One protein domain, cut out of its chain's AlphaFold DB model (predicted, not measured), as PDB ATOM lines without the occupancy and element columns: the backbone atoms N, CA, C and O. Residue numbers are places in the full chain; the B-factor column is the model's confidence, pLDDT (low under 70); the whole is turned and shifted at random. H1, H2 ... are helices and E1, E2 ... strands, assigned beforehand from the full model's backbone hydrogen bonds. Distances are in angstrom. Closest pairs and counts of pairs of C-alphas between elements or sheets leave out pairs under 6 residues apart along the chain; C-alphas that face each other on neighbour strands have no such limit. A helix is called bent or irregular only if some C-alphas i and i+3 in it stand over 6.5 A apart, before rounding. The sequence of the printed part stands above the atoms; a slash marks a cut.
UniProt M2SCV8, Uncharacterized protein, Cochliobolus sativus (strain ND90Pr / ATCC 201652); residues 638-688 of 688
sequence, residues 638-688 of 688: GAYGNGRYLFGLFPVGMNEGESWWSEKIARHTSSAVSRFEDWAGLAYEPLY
ATOM      1  N   GLY A 638      10.375 -40.918   0.960       53.81
ATOM      2  CA  GLY A 638      10.922 -39.942   1.902       53.81
ATOM      3  C   GLY A 638      10.109 -39.761   3.186       53.81
ATOM      4  O   GLY A 638       8.913 -39.480   3.146       53.81
ATOM      5  N   ALA A 639      10.814 -39.848   4.317       52.25
ATOM      6  CA  ALA A 639      10.386 -39.611   5.702       52.25
ATOM      7  C   ALA A 639       9.266 -40.506   6.289       52.25
ATOM      8  O   ALA A 639       9.476 -41.043   7.368       52.25
ATOM      9  N   TYR A 640       8.116 -40.697   5.634       55.03
ATOM     10  CA  TYR A 640       6.875 -41.118   6.326       55.03
ATOM     11  C   TYR A 640       6.572 -42.638   6.345       55.03
ATOM     12  O   TYR A 640       5.409 -43.044   6.452       55.03
ATOM     13  N   GLY A 641       7.601 -43.492   6.243       54.03
ATOM     14  CA  GLY A 641       7.476 -44.946   6.470       54.03
ATOM     15  C   GLY A 641       8.380 -45.833   5.606       54.03
ATOM     16  O   GLY A 641       8.894 -46.839   6.086       54.03
ATOM     17  N   ASN A 642       8.644 -45.445   4.356       58.25
ATOM     18  CA  ASN A 642       9.608 -46.144   3.495       58.25
ATOM     19  C   ASN A 642      11.019 -45.580   3.722       58.25
ATOM     20  O   ASN A 642      11.458 -44.667   3.017       58.25
ATOM     21  N   GLY A 643      11.700 -46.098   4.747       59.34
ATOM     22  CA  GLY A 643      13.047 -45.673   5.128       59.34
ATOM     23  C   GLY A 643      14.073 -45.882   4.011       59.34
ATOM     24  O   GLY A 643      14.150 -46.957   3.420       59.34
ATOM     25  N   ARG A 644      14.888 -44.858   3.725       66.94
ATOM     26  CA  ARG A 644      15.993 -44.982   2.764       66.94
ATOM     27  C   ARG A 644      17.245 -45.536   3.421       66.94
ATOM     28  O   ARG A 644      17.507 -45.289   4.595       66.94
ATOM     29  N   TYR A 645      18.071 -46.177   2.603       71.38
ATOM     30  CA  TYR A 645      19.444 -46.514   2.948       71.38
ATOM     31  C   TYR A 645      20.393 -45.696   2.076       71.38
ATOM     32  O   TYR A 645      20.478 -45.930   0.873       71.38
ATOM     33  N   LEU A 646      21.133 -44.772   2.688       74.31
ATOM     34  CA  LEU A 646      22.235 -44.066   2.043       74.31
ATOM     35  C   LEU A 646      23.260 -45.103   1.550       74.31
ATOM     36  O   LEU A 646      23.750 -45.926   2.330       74.31
ATOM     37  N   PHE A 647      23.536 -45.082   0.242       75.31
ATOM     38  CA  PHE A 647      24.345 -46.083  -0.475       75.31
ATOM     39  C   PHE A 647      23.847 -47.537  -0.357       75.31
ATOM     40  O   PHE A 647      24.630 -48.464  -0.545       75.31
ATOM     41  N   GLY A 648      22.576 -47.763  -0.005       69.31
ATOM     42  CA  GLY A 648      22.057 -49.107   0.281       69.31
ATOM     43  C   GLY A 648      22.601 -49.739   1.573       69.31
ATOM     44  O   GLY A 648      22.338 -50.910   1.825       69.31
ATOM     45  N   LEU A 649      23.353 -48.986   2.390       73.75
ATOM     46  CA  LEU A 649      24.093 -49.504   3.549       73.75
ATOM     47  C   LEU A 649      23.680 -48.860   4.879       73.75
ATOM     48  O   LEU A 649      23.556 -49.559   5.881       73.75
ATOM     49  N   PHE A 650      23.450 -47.544   4.908       74.69
ATOM     50  CA  PHE A 650      23.191 -46.807   6.152       74.69
ATOM     51  C   PHE A 650      21.742 -46.301   6.201       74.69
ATOM     52  O   PHE A 650      21.395 -45.448   5.383       74.69
ATOM     53  N   PRO A 651      20.882 -46.773   7.123       68.12
ATOM     54  CA  PRO A 651      19.495 -46.318   7.199       68.12
ATOM     55  C   PRO A 651      19.423 -44.836   7.599       68.12
ATOM     56  O   PRO A 651      19.907 -44.432   8.656       68.12
ATOM     57  N   VAL A 652      18.799 -44.015   6.754       68.38
ATOM     58  CA  VAL A 652      18.653 -42.562   6.919       68.38
ATOM     59  C   VAL A 652      17.175 -42.200   6.818       68.38
ATOM     60  O   VAL A 652      16.553 -42.333   5.764       68.38
ATOM     61  N   GLY A 653      16.609 -41.713   7.927       63.31
ATOM     62  CA  GLY A 653      15.184 -41.370   8.008       63.31
ATOM     63  C   GLY A 653      14.260 -42.591   8.038       63.31
ATOM     64  O   GLY A 653      13.195 -42.549   7.433       63.31
ATOM     65  N   MET A 654      14.677 -43.678   8.700       60.00
ATOM     66  CA  MET A 654      13.830 -44.862   8.917       60.00
ATOM     67  C   MET A 654      12.712 -44.628   9.944       60.00
ATOM     68  O   MET A 654      11.637 -45.194   9.796       60.00
ATOM     69  N   ASN A 655      12.951 -43.761  10.933       60.47
ATOM     70  CA  ASN A 655      11.965 -43.361  11.936       60.47
ATOM     71  C   ASN A 655      11.709 -41.853  11.837       60.47
ATOM     72  O   ASN A 655      12.657 -41.060  11.818       60.47
ATOM     73  N   GLU A 656      10.438 -41.447  11.866       61.44
ATOM     74  CA  GLU A 656      10.066 -40.106  12.321       61.44
ATOM     75  C   GLU A 656      10.397 -40.013  13.819       61.44
ATOM     76  O   GLU A 656       9.805 -40.713  14.637       61.44
ATOM     77  N   GLY A 657      11.364 -39.171  14.194       60.88
ATOM     78  CA  GLY A 657      11.532 -38.798  15.599       60.88
ATOM     79  C   GLY A 657      10.375 -37.896  16.025       60.88
ATOM     80  O   GLY A 657      10.010 -36.999  15.267       60.88
ATOM     81  N   GLU A 658       9.845 -38.096  17.234       70.06
ATOM     82  CA  GLU A 658       8.575 -37.524  17.729       70.06
ATOM     83  C   GLU A 658       8.471 -35.984  17.681       70.06
ATOM     84  O   GLU A 658       7.378 -35.427  17.790       70.06
ATOM     85  N   SER A 659       9.587 -35.271  17.490       74.62
ATOM     86  CA  SER A 659       9.595 -33.819  17.312       74.62
ATOM     87  C   SER A 659       9.480 -33.385  15.840       74.62
ATOM     88  O   SER A 659      10.129 -33.918  14.938       74.62
ATOM     89  N   TRP A 660       8.766 -32.283  15.614       77.69
ATOM     90  CA  TRP A 660       8.728 -31.545  14.339       77.69
ATOM     91  C   TRP A 660      10.117 -31.137  13.807       77.69
ATOM     92  O   TRP A 660      10.312 -30.934  12.606       77.69
ATOM     93  N   TRP A 661      11.109 -31.003  14.691       71.44
ATOM     94  CA  TRP A 661      12.483 -30.679  14.310       71.44
ATOM     95  C   TRP A 661      13.211 -31.902  13.728       71.44
ATOM     96  O   TRP A 661      13.825 -31.794  12.665       71.44
ATOM     97  N   SER A 662      13.055 -33.079  14.342       74.06
ATOM     98  CA  SER A 662      13.534 -34.355  13.789       74.06
ATOM     99  C   SER A 662      12.816 -34.733  12.490       74.06
ATOM    100  O   SER A 662      13.485 -35.133  11.541       74.06
ATOM    101  N   GLU A 663      11.498 -34.516  12.391       73.56
ATOM    102  CA  GLU A 663      10.719 -34.656  11.145       73.56
ATOM    103  C   GLU A 663      11.323 -33.794  10.017       73.56
ATOM    104  O   GLU A 663      11.606 -34.276   8.914       73.56
ATOM    105  N   LYS A 664      11.600 -32.512  10.300       77.94
ATOM    106  CA  LYS A 664      12.243 -31.599   9.346       77.94
ATOM    107  C   LYS A 664      13.645 -32.040   8.946       77.94
ATOM    108  O   LYS A 664      13.955 -31.990   7.756       77.94
ATOM    109  N   ILE A 665      14.486 -32.460   9.890       77.44
ATOM    110  CA  ILE A 665      15.843 -32.928   9.578       77.44
ATOM    111  C   ILE A 665      15.785 -34.194   8.725       77.44
ATOM    112  O   ILE A 665      16.411 -34.220   7.669       77.44
ATOM    113  N   ALA A 666      14.980 -35.195   9.093       75.19
ATOM    114  CA  ALA A 666      14.800 -36.409   8.296       75.19
ATOM    115  C   ALA A 666      14.370 -36.080   6.854       75.19
ATOM    116  O   ALA A 666      14.942 -36.603   5.896       75.19
ATOM    117  N   ARG A 667      13.434 -35.138   6.687       73.25
ATOM    118  CA  ARG A 667      12.956 -34.668   5.379       73.25
ATOM    119  C   ARG A 667      14.016 -33.910   4.570       73.25
ATOM    120  O   ARG A 667      14.135 -34.140   3.366       73.25
ATOM    121  N   HIS A 668      14.792 -33.025   5.196       78.81
ATOM    122  CA  HIS A 668      15.870 -32.295   4.518       78.81
ATOM    123  C   HIS A 668      17.039 -33.217   4.148       78.81
ATOM    124  O   HIS A 668      17.504 -33.164   3.010       78.81
ATOM    125  N   THR A 669      17.456 -34.110   5.047       78.88
ATOM    126  CA  THR A 669      18.514 -35.097   4.797       78.88
ATOM    127  C   THR A 669      18.090 -36.100   3.724       78.88
ATOM    128  O   THR A 669      18.843 -36.311   2.780       78.88
ATOM    129  N   SER A 670      16.866 -36.639   3.771       73.62
ATOM    130  CA  SER A 670      16.320 -37.508   2.712       73.62
ATOM    131  C   SER A 670      16.299 -36.805   1.343       73.62
ATOM    132  O   SER A 670      16.726 -37.383   0.342       73.62
ATOM    133  N   SER A 671      15.908 -35.525   1.294       76.75
ATOM    134  CA  SER A 671      15.956 -34.730   0.060       76.75
ATOM    135  C   SER A 671      17.382 -34.430  -0.425       76.75
ATOM    136  O   SER A 671      17.576 -34.282  -1.633       76.75
ATOM    137  N   ALA A 672      18.356 -34.292   0.476       81.38
ATOM    138  CA  ALA A 672      19.760 -34.081   0.124       81.38
ATOM    139  C   ALA A 672      20.400 -35.375  -0.400       81.38
ATOM    140  O   ALA A 672      21.039 -35.352  -1.449       81.38
ATOM    141  N   VAL A 673      20.146 -36.503   0.273       81.38
ATOM    142  CA  VAL A 673      20.582 -37.841  -0.144       81.38
ATOM    143  C   VAL A 673      20.010 -38.190  -1.513       81.38
ATOM    144  O   VAL A 673      20.790 -38.509  -2.399       81.38
ATOM    145  N   SER A 674      18.706 -37.994  -1.759       75.12
ATOM    146  CA  SER A 674      18.131 -38.267  -3.086       75.12
ATOM    147  C   SER A 674      18.796 -37.454  -4.199       75.12
ATOM    148  O   SER A 674      19.065 -37.994  -5.261       75.12
ATOM    149  N   ARG A 675      19.113 -36.172  -3.959       79.94
ATOM    150  CA  ARG A 675      19.825 -35.336  -4.944       79.94
ATOM    151  C   ARG A 675      21.274 -35.774  -5.159       79.94
ATOM    152  O   ARG A 675      21.805 -35.568  -6.246       79.94
ATOM    153  N   PHE A 676      21.915 -36.333  -4.136       83.12
ATOM    154  CA  PHE A 676      23.260 -36.889  -4.238       83.12
ATOM    155  C   PHE A 676      23.258 -38.228  -4.992       83.12
ATOM    156  O   PHE A 676      24.120 -38.444  -5.836       83.12
ATOM    157  N   GLU A 677      22.264 -39.081  -4.745       80.00
ATOM    158  CA  GLU A 677      22.015 -40.333  -5.472       80.00
ATOM    159  C   GLU A 677      21.714 -40.054  -6.957       80.00
ATOM    160  O   GLU A 677      22.390 -40.607  -7.825       80.00
ATOM    161  N   ASP A 678      20.810 -39.107  -7.248       79.75
ATOM    162  CA  ASP A 678      20.510 -38.621  -8.605       79.75
ATOM    163  C   ASP A 678      21.775 -38.083  -9.311       79.75
ATOM    164  O   ASP A 678      22.027 -38.402 -10.473       79.75
ATOM    165  N   TRP A 679      22.599 -37.284  -8.615       88.56
ATOM    166  CA  TRP A 679      23.853 -36.729  -9.150       88.56
ATOM    167  C   TRP A 679      24.929 -37.797  -9.395       88.56
ATOM    168  O   TRP A 679      25.659 -37.720 -10.384       88.56
ATOM    169  N   ALA A 680      25.012 -38.806  -8.527       83.06
ATOM    170  CA  ALA A 680      25.923 -39.938  -8.663       83.06
ATOM    171  C   ALA A 680      25.453 -40.981  -9.699       83.06
ATOM    172  O   ALA A 680      26.180 -41.935  -9.972       83.06
ATOM    173  N   GLY A 681      24.248 -40.828 -10.265       84.88
ATOM    174  CA  GLY A 681      23.638 -41.804 -11.173       84.88
ATOM    175  C   GLY A 681      23.204 -43.105 -10.484       84.88
ATOM    176  O   GLY A 681      22.994 -44.115 -11.159       84.88
ATOM    177  N   LEU A 682      23.081 -43.101  -9.154       79.31
ATOM    178  CA  LEU A 682      22.694 -44.260  -8.356       79.31
ATOM    179  C   LEU A 682      21.168 -44.379  -8.322       79.31
ATOM    180  O   LEU A 682      20.492 -43.752  -7.509       79.31
ATOM    181  N   ALA A 683      20.617 -45.211  -9.205       73.62
ATOM    182  CA  ALA A 683      19.204 -45.559  -9.167       73.62
ATOM    183  C   ALA A 683      18.894 -46.375  -7.898       73.62
ATOM    184  O   ALA A 683      19.293 -47.531  -7.787       73.62
ATOM    185  N   TYR A 684      18.171 -45.773  -6.947       66.12
ATOM    186  CA  TYR A 684      17.682 -46.473  -5.759       66.12
ATOM    187  C   TYR A 684      16.600 -47.492  -6.151       66.12
ATOM    188  O   TYR A 684      15.447 -47.130  -6.406       66.12
ATOM    189  N   GLU A 685      16.981 -48.767  -6.207       64.38
ATOM    190  CA  GLU A 685      16.057 -49.892  -6.313       64.38
ATOM    191  C   GLU A 685      15.546 -50.240  -4.900       64.38
ATOM    192  O   GLU A 685      16.352 -50.578  -4.029       64.38
ATOM    193  N   PRO A 686      14.240 -50.082  -4.613       59.12
ATOM    194  CA  PRO A 686      13.719 -50.277  -3.266       59.12
ATOM    195  C   PRO A 686      13.687 -51.765  -2.906       59.12
ATOM    196  O   PRO A 686      13.041 -52.562  -3.585       59.12
ATOM    197  N   LEU A 687      14.347 -52.110  -1.801       54.59
ATOM    198  CA  LEU A 687      14.283 -53.429  -1.174       54.59
ATOM    199  C   LEU A 687      12.885 -53.637  -0.562       54.59
ATOM    200  O   LEU A 687      12.599 -53.108   0.514       54.59
ATOM    201  N   TYR A 688      12.040 -54.391  -1.270       52.28
ATOM    202  CA  TYR A 688      10.729 -54.900  -0.843       52.28
ATOM    203  C   TYR A 688      10.723 -56.434  -0.894       52.28
ATOM    204  O   TYR A 688      11.326 -56.977  -1.848       52.28
TER     205      TYR A 688
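This is residues 638 to 688 of the 688 residues of an uncharacterized protein of Cochliobolus sativus (strain ND90Pr / ATCC 201652) (UniProt M2SCV8). One long helix, H1, makes the longest axis of the domain, and a small hairpin of two very short strands, E1 and E2, packs on one side of it, next to helix residues 666 to 677. The residues before the hairpin, 638 to 643, the link from E2 to H1 and the last stretch, 681 to 688, are loops, and they lie toward the hairpin's side of the helix. The printed part has 51 residues with two named strands and one named helix, in the order E1, E2, H1 along the chain; the two-stranded sheet is antiparallel, and the class is mixed, helices and strands. The whole is compact, with a radius of gyration of the C-alphas of 10.8 A, and spans 32 by 23 by 14 A.

Strand E1, residues 644 to 646, and strand E2, residues 650 to 652, are antiparallel neighbours and form a hairpin, with an angle of 129 degrees between their directions. The C-alphas of Tyr 645 and Pro 651 face each other at 4.3 A. N 646 and O 650 are within hydrogen-bond range at 2.8 A, as are N 652 and O 644, also at 2.8 A. Helix H1, residues 660 to 680, has its closest C-alphas to E1 at Val 673 and Leu 646, 6.8 A apart. Between E2 and H1 the closest C-alphas are those of Val 652 and Ser 670, 7.0 A apart. Centre to centre, H1 is 9.9 A from E1 and 11.1 A from E2. In H1, every O i to N i+4 pair is within hydrogen-bond range, and the helix is not bent.

E1 runs from Arg 644, with its C-alpha at (15.993, -44.982, 2.764), to Leu 646. E2 runs from Phe 650 to Val 652, whose C-alpha is at (18.653, -42.562, 6.919). H1 begins at Trp 660 and ends at Ala 680, with its C-alpha at (25.923, -39.938, -8.663); it is 29.9 A long from first to last C-alpha.

The two C-alphas farthest apart are those of Glu 658 and Gly 681, 32.9 A from each other. The C-alphas of Gly 638 and Tyr 688, the first and last printed residues, are 15.2 A apart; Tyr 688 is the chain's last residue. The printed part has no cut. The link from E1 to E2 is tight, with 3 residues, and the link from E2 to H1 is short, with 7. The mean pLDDT of the printed part is 70.6, and it is under 70 in residues 638 to 644, residue 648, residues 651 to 657 and residues 684 to 688.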